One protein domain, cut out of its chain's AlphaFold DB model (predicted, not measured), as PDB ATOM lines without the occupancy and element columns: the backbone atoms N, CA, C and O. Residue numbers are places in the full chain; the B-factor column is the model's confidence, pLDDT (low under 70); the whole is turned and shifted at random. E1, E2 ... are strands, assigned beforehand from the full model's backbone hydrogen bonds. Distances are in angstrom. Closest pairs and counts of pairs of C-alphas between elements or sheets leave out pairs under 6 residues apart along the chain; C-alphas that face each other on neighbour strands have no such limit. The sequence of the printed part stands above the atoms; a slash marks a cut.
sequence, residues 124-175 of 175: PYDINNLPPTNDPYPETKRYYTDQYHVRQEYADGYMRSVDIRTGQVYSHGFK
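Overview. This is residues 124 to 175 of the 175 residues of an uncharacterized protein of Methanobrevibacter sp (UniProt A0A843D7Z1). A single small sheet of four short strands, folded back and forth as three hairpins in a row and only just strongly twisted, has a 15-residue stretch with no named element, residues 124 to 138, passing over one of its faces before it leads into the first strand. The printed part has 52 residues, with no named helix and four named strands, which follow along the chain and stand side by side in the same order, E1 E2 E3 E4, antiparallel throughout. The class is all strand, though the strands hold 21 of the 52 residues, under half. The whole is compact, with a radius of gyration of the C-alphas of 10.2 A, and elongated, spanning 28 by 18 by 16 A.

Arrangement. Residues 124 to 138 come first, their C-alphas 7 to 15 A from the mean of all C-alphas. E1, residues 139 to 144, is an edge strand and forms a hairpin with E2, residues 149 to 154. These two are antiparallel at 162 degrees between their directions; C-alphas 139 and 154, which face each other, are 4.2 A apart, and N 151 and O 143 are within hydrogen-bond range at 2.8 A. E2 forms the next hairpin with E3, residues 159 to 163, antiparallel at 157 degrees. Their C-alphas 151 and 161 face each other at 4.3 A, and N 152 and O 160 are within hydrogen-bond range at 2.8 A. E3 forms a hairpin with E4, residues 169 to 172, antiparallel at 146 degrees; N 170 and O 161 are within hydrogen-bond range at 2.7 A. E4 is the other edge strand, and E1 and E4 are apart. The four strands make a meander, each strand the antiparallel neighbour of the one before. From edge to edge the strands' lines turn by 73 degrees, and the C-alphas of the sheet lie up to 4.5 A off its best plane: it is strongly twisted, but only just.

Along the chain. E1 begins at C-alpha 139, at (133.482, 111.669, 88.482), and is 14.9 A long from first to last C-alpha. E2 is 16.5 A long and E3 13.7 A. E4 is 9.8 A long and ends at C-alpha 172, at (136.226, 98.148, 81.855).

Size, cuts and confidence. The two C-alphas farthest apart, those of Pro 124 and Lys 175, are 29.6 A apart. The printed part has no cut and ends at residue 175, the chain's last. The links E1 to E2, E2 to E3 and E3 to E4 are tight. The mean pLDDT of the printed part is 74.7; residue 124, residues 166 to 167 and residues 171 to 175 are under 70.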
ATOM      1  N   PRO A 124     133.184  96.667 103.932       60.19
ATOM      2  CA  PRO A 124     133.975  97.826 104.345       60.19
ATOM      3  C   PRO A 124     133.739  99.080 103.481       60.19
ATOM      4  O   PRO A 124     134.129 100.170 103.896       60.19
ATOM      5  N   TYR A 125     133.105  98.939 102.311       70.50
ATOM      6  CA  TYR A 125     132.804 100.029 101.381       70.50
ATOM      7  C   TYR A 125     131.298 100.113 101.076       70.50
ATOM      8  O   TYR A 125     130.566  99.133 101.232       70.50
ATOM      9  N   ASP A 126     130.853 101.284 100.613       74.44
ATOM     10  CA  ASP A 126     129.503 101.553 100.092       74.44
ATOM     11  C   ASP A 126     129.565 102.559  98.917       74.44
ATOM     12  O   ASP A 126     130.643 103.044  98.575       74.44
ATOM     13  N   ILE A 127     128.434 102.891  98.275       76.94
ATOM     14  CA  ILE A 127     128.390 103.829  97.127       76.94
ATOM     15  C   ILE A 127     128.950 105.236  97.420       76.94
ATOM     16  O   ILE A 127     129.461 105.910  96.516       76.94
ATOM     17  N   ASN A 128     128.884 105.686  98.672       77.19
ATOM     18  CA  ASN A 128     129.397 106.979  99.118       77.19
ATOM     19  C   ASN A 128     130.857 106.879  99.596       77.19
ATOM     20  O   ASN A 128     131.603 107.849  99.476       77.19
ATOM     21  N   ASN A 129     131.282 105.706 100.067       78.06
ATOM     22  CA  ASN A 129     132.601 105.413 100.619       78.06
ATOM     23  C   ASN A 129     133.308 104.310  99.815       78.06
ATOM     24  O   ASN A 129     133.510 103.192 100.289       78.06
ATOM     25  N   LEU A 130     133.664 104.633  98.572       77.38
ATOM     26  CA  LEU A 130     134.451 103.766  97.695       77.38
ATOM     27  C   LEU A 130     135.956 104.008  97.893       77.38
ATOM     28  O   LEU A 130     136.354 105.113  98.269       77.38
ATOM     29  N   PRO A 131     136.815 103.015  97.593       75.38
ATOM     30  CA  PRO A 131     138.259 103.183  97.604       75.38
ATOM     31  C   PRO A 131     138.690 104.394  96.756       75.38
ATOM     32  O   PRO A 131     138.123 104.636  95.676       75.38
ATOM     33  N   PRO A 132     139.697 105.158  97.222       72.69
ATOM     34  CA  PRO A 132     140.152 106.367  96.549       72.69
ATOM     35  C   PRO A 132     140.564 106.078  95.101       72.69
ATOM     36  O   PRO A 132     141.021 104.985  94.759       72.69
ATOM     37  N   THR A 133     140.359 107.059  94.227       73.56
ATOM     38  CA  THR A 133     140.768 106.994  92.822       73.56
ATOM     39  C   THR A 133     141.925 107.947  92.568       73.56
ATOM     40  O   THR A 133     141.916 109.057  93.088       73.56
ATOM     41  N   ASN A 134     142.890 107.527  91.748       73.50
ATOM     42  CA  ASN A 134     143.916 108.414  91.186       73.50
ATOM     43  C   ASN A 134     143.505 108.929  89.794       73.50
ATOM     44  O   ASN A 134     144.363 109.324  89.006       73.50
ATOM     45  N   ASP A 135     142.211 108.865  89.469       75.50
ATOM     46  CA  ASP A 135     141.688 109.368  88.205       75.50
ATOM     47  C   ASP A 135     141.790 110.906  88.162       75.50
ATOM     48  O   ASP A 135     141.287 111.567  89.077       75.50
ATOM     49  N   PRO A 136     142.475 111.491  87.159       79.19
ATOM     50  CA  PRO A 136     142.596 112.939  87.026       79.19
ATOM     51  C   PRO A 136     141.286 113.612  86.588       79.19
ATOM     52  O   PRO A 136     141.185 114.838  86.685       79.19
ATOM     53  N   TYR A 137     140.303 112.851  86.095       80.31
ATOM     54  CA  TYR A 137     139.020 113.378  85.661       80.31
ATOM     55  C   TYR A 137     137.990 113.320  86.790       80.31
ATOM     56  O   TYR A 137     137.935 112.356  87.557       80.31
ATOM     57  N   PRO A 138     137.141 114.356  86.914       79.56
ATOM     58  CA  PRO A 138     136.081 114.337  87.897       79.56
ATOM     59  C   PRO A 138     135.073 113.247  87.547       79.56
ATOM     60  O   PRO A 138     134.731 113.008  86.385       79.56
ATOM     61  N   GLU A 139     134.576 112.609  88.590       75.81
ATOM     62  CA  GLU A 139     133.482 111.669  88.482       75.81
ATOM     63  C   GLU A 139     132.171 112.384  88.155       75.81
ATOM     64  O   GLU A 139     131.840 113.411  88.749       75.81
ATOM     65  N   THR A 140     131.412 111.821  87.224       79.94
ATOM     66  CA  THR A 140     130.129 112.359  86.769       79.94
ATOM     67  C   THR A 140     128.951 111.618  87.386       79.94
ATOM     68  O   THR A 140     127.906 112.228  87.621       79.94
ATOM     69  N   LYS A 141     129.092 110.314  87.662       76.69
ATOM     70  CA  LYS A 141     127.978 109.483  88.133       76.69
ATOM     71  C   LYS A 141     128.428 108.227  88.880       76.69
ATOM     72  O   LYS A 141     129.426 107.605  88.530       76.69
ATOM     73  N   ARG A 142     127.600 107.806  89.848       80.75
ATOM     74  CA  ARG A 142     127.676 106.519  90.563       80.75
ATOM     75  C   ARG A 142     126.348 105.786  90.537       80.75
ATOM     76  O   ARG A 142     125.309 106.428  90.679       80.75
ATOM     77  N   TYR A 143     126.365 104.461  90.417       74.31
ATOM     78  CA  TYR A 143     125.180 103.628  90.650       74.31
ATOM     79  C   TYR A 143     125.537 102.165  90.931       74.31
ATOM     80  O   TYR A 143     126.567 101.664  90.478       74.31
ATOM     81  N   TYR A 144     124.664 101.468  91.662       77.69
ATOM     82  CA  TYR A 144     124.761 100.021  91.844       77.69
ATOM     83  C   TYR A 144     124.449  99.304  90.528       77.69
ATOM     84  O   TYR A 144     123.407  99.552  89.920       77.69
ATOM     85  N   THR A 145     125.337  98.415  90.091       72.00
ATOM     86  CA  THR A 145     125.051  97.489  88.980       72.00
ATOM     87  C   THR A 145     124.439  96.189  89.484       72.00
ATOM     88  O   THR A 145     123.694  95.542  88.756       72.00
ATOM     89  N   ASP A 146     124.731  95.833  90.733       73.12
ATOM     90  CA  ASP A 146     124.100  94.751  91.479       73.12
ATOM     91  C   ASP A 146     124.251  94.998  92.992       73.12
ATOM     92  O   ASP A 146     124.731  96.046  93.422       73.12
ATOM     93  N   GLN A 147     123.833  94.024  93.803       72.06
ATOM     94  CA  GLN A 147     123.857  94.086  95.267       72.06
ATOM     95  C   GLN A 147     125.257  94.290  95.894       72.06
ATOM     96  O   GLN A 147     125.332  94.665  97.062       72.06
ATOM     97  N   TYR A 148     126.353  94.054  95.161       76.06
ATOM     98  CA  TYR A 148     127.734  94.171  95.653       76.06
ATOM     99  C   TYR A 148     128.658  95.032  94.782       76.06
ATOM    100  O   TYR A 148     129.773  95.325  95.210       76.06
ATOM    101  N   HIS A 149     128.234  95.458  93.593       80.88
ATOM    102  CA  HIS A 149     129.071  96.248  92.694       80.88
ATOM    103  C   HIS A 149     128.528  97.654  92.466       80.88
ATOM    104  O   HIS A 149     127.355  97.854  92.139       80.88
ATOM    105  N   VAL A 150     129.425  98.631  92.576       81.19
ATOM    106  CA  VAL A 150     129.155 100.030  92.243       81.19
ATOM    107  C   VAL A 150     129.960 100.424  91.020       81.19
ATOM    108  O   VAL A 150     131.183 100.293  91.011       81.19
ATOM    109  N   ARG A 151     129.284 100.962  90.005       84.12
ATOM    110  CA  ARG A 151     129.932 101.602  88.864       84.12
ATOM    111  C   ARG A 151     130.101 103.095  89.115       84.12
ATOM    112  O   ARG A 151     129.169 103.759  89.567       84.12
ATOM    113  N   GLN A 152     131.276 103.593  88.759       82.38
ATOM    114  CA  GLN A 152     131.647 105.001  88.714       82.38
ATOM    115  C   GLN A 152     131.980 105.378  87.270       82.38
ATOM    116  O   GLN A 152     132.732 104.658  86.608       82.38
ATOM    117  N   GLU A 153     131.410 106.480  86.797       82.62
ATOM    118  CA  GLU A 153     131.636 107.049  85.467       82.62
ATOM    119  C   GLU A 153     132.380 108.381  85.602       82.62
ATOM    120  O   GLU A 153     132.055 109.192  86.472       82.62
ATOM    121  N   TYR A 154     133.365 108.612  84.739       82.81
ATOM    122  CA  TYR A 154     134.208 109.806  84.737       82.81
ATOM    123  C   TYR A 154     133.961 110.667  83.499       82.81
ATOM    124  O   TYR A 154     133.378 110.228  82.505       82.81
ATOM    125  N   ALA A 155     134.367 111.936  83.572       78.81
ATOM    126  CA  ALA A 155     134.107 112.923  82.523       78.81
ATOM    127  C   ALA A 155     134.785 112.613  81.174       78.81
ATOM    128  O   ALA A 155     134.328 113.100  80.142       78.81
ATOM    129  N   ASP A 156     135.846 111.810  81.168       80.81
ATOM    130  CA  ASP A 156     136.532 111.312  79.969       80.81
ATOM    131  C   ASP A 156     135.862 110.065  79.359       80.81
ATOM    132  O   ASP A 156     136.321 109.551  78.343       80.81
ATOM    133  N   GLY A 157     134.763 109.589  79.953       75.31
ATOM    134  CA  GLY A 157     134.080 108.364  79.546       75.31
ATOM    135  C   GLY A 157     134.679 107.096  80.154       75.31
ATOM    136  O   GLY A 157     134.163 106.005  79.899       75.31
ATOM    137  N   TYR A 158     135.719 107.213  80.988       78.88
ATOM    138  CA  TYR A 158     136.249 106.084  81.730       78.88
ATOM    139  C   TYR A 158     135.220 105.582  82.748       78.88
ATOM    140  O   TYR A 158     134.475 106.346  83.367       78.88
ATOM    141  N   MET A 159     135.165 104.262  82.919       78.44
ATOM    142  CA  MET A 159     134.263 103.609  83.858       78.44
ATOM    143  C   MET A 159     135.027 102.591  84.692       78.44
ATOM    144  O   MET A 159     135.751 101.738  84.173       78.44
ATOM    145  N   ARG A 160     134.807 102.623  86.006       81.31
ATOM    146  CA  ARG A 160     135.299 101.582  86.915       81.31
ATOM    147  C   ARG A 160     134.152 100.983  87.706       81.31
ATOM    148  O   ARG A 160     133.218 101.679  88.086       81.31
ATOM    149  N   SER A 161     134.232  99.686  87.954       80.88
ATOM    150  CA  SER A 161     133.328  98.956  88.837       80.88
ATOM    151  C   SER A 161     134.076  98.582  90.108       80.88
ATOM    152  O   SER A 161     135.234  98.184  90.037       80.88
ATOM    153  N   VAL A 162     133.442  98.692  91.268       81.50
ATOM    154  CA  VAL A 162     134.049  98.388  92.566       81.50
ATOM    155  C   VAL A 162     133.198  97.360  93.295       81.50
ATOM    156  O   VAL A 162     132.008  97.594  93.486       81.50
ATOM    157  N   ASP A 163     133.797  96.244  93.719       80.88
ATOM    158  CA  ASP A 163     133.158  95.306  94.654       80.88
ATOM    159  C   ASP A 163     133.245  95.879  96.074       80.88
ATOM    160  O   ASP A 163     134.332  96.028  96.641       80.88
ATOM    161  N   ILE A 164     132.095  96.195  96.664       78.44
ATOM    162  CA  ILE A 164     132.009  96.872  97.962       78.44
ATOM    163  C   ILE A 164     132.384  95.968  99.148       78.44
ATOM    164  O   ILE A 164     132.689  96.460 100.235       78.44
ATOM    165  N   ARG A 165     132.418  94.642  98.953       74.38
ATOM    166  CA  ARG A 165     132.810  93.668  99.986       74.38
ATOM    167  C   ARG A 165     134.323  93.597 100.155       74.38
ATOM    168  O   ARG A 165     134.801  93.311 101.246       74.38
ATOM    169  N   THR A 166     135.072  93.827  99.078       68.81
ATOM    170  CA  THR A 166     136.531  93.625  99.041       68.81
ATOM    171  C   THR A 166     137.318  94.895  98.725       68.81
ATOM    172  O   THR A 166     138.513  94.956  99.004       68.81
ATOM    173  N   GLY A 167     136.674  95.915  98.153       69.19
ATOM    174  CA  GLY A 167     137.332  97.104  97.611       69.19
ATOM    175  C   GLY A 167     138.069  96.848  96.298       69.19
ATOM    176  O   GLY A 167     138.791  97.728  95.832       69.19
ATOM    177  N   GLN A 168     137.926  95.659  95.700       75.12
ATOM    178  CA  GLN A 168     138.545  95.373  94.412       75.12
ATOM    179  C   GLN A 168     137.894  96.200  93.307       75.12
ATOM    180  O   GLN A 168     136.670  96.251  93.175       75.12
ATOM    181  N   VAL A 169     138.745  96.849  92.515       76.69
ATOM    182  CA  VAL A 169     138.343  97.703  91.400       76.69
ATOM    183  C   VAL A 169     138.551  96.937  90.098       76.69
ATOM    184  O   VAL A 169     139.667  96.543  89.770       76.69
ATOM    185  N   TYR A 170     137.473  96.766  89.342       74.44
ATOM    186  CA  TYR A 170     137.457  96.197  88.003       74.44
ATOM    187  C   TYR A 170     137.279  97.325  86.987       74.44
ATOM    188  O   TYR A 170     136.217  97.949  86.905       74.44
ATOM    189  N   SER A 171     138.313  97.601  86.198       64.75
ATOM    190  CA  SER A 171     138.226  98.547  85.086       64.75
ATOM    191  C   SER A 171     137.622  97.868  83.857       64.75
ATOM    192  O   SER A 171     137.982  96.745  83.511       64.75
ATOM    193  N   HIS A 172     136.698  98.547  83.181       57.81
ATOM    194  CA  HIS A 172     136.226  98.148  81.855       57.81
ATOM    195  C   HIS A 172     136.391  99.382  80.948       57.81
ATOM    196  O   HIS A 172     135.780 100.408  81.222       57.81
ATOM    197  N   GLY A 173     137.302  99.295  79.962       50.66
ATOM    198  CA  GLY A 173     137.879 100.416  79.175       50.66
ATOM    199  C   GLY A 173     136.889 101.303  78.393       50.66
ATOM    200  O   GLY A 173     135.701 101.002  78.353       50.66
ATOM    201  N   PHE A 174     137.303 102.397  77.729       48.78
ATOM    202  CA  PHE A 174     138.613 102.788  77.158       48.78
ATOM    203  C   PHE A 174     138.918 104.300  77.302       48.78
ATOM    204  O   PHE A 174     138.034 105.079  77.640       48.78
ATOM    205  N   LYS A 175     140.182 104.651  77.010       49.69
ATOM    206  CA  LYS A 175     140.718 105.992  76.711       49.69
ATOM    207  C   LYS A 175     140.257 106.492  75.339       49.69
ATOM    208  O   LYS A 175     140.095 105.620  74.452       49.69
TER     209      LYS A 175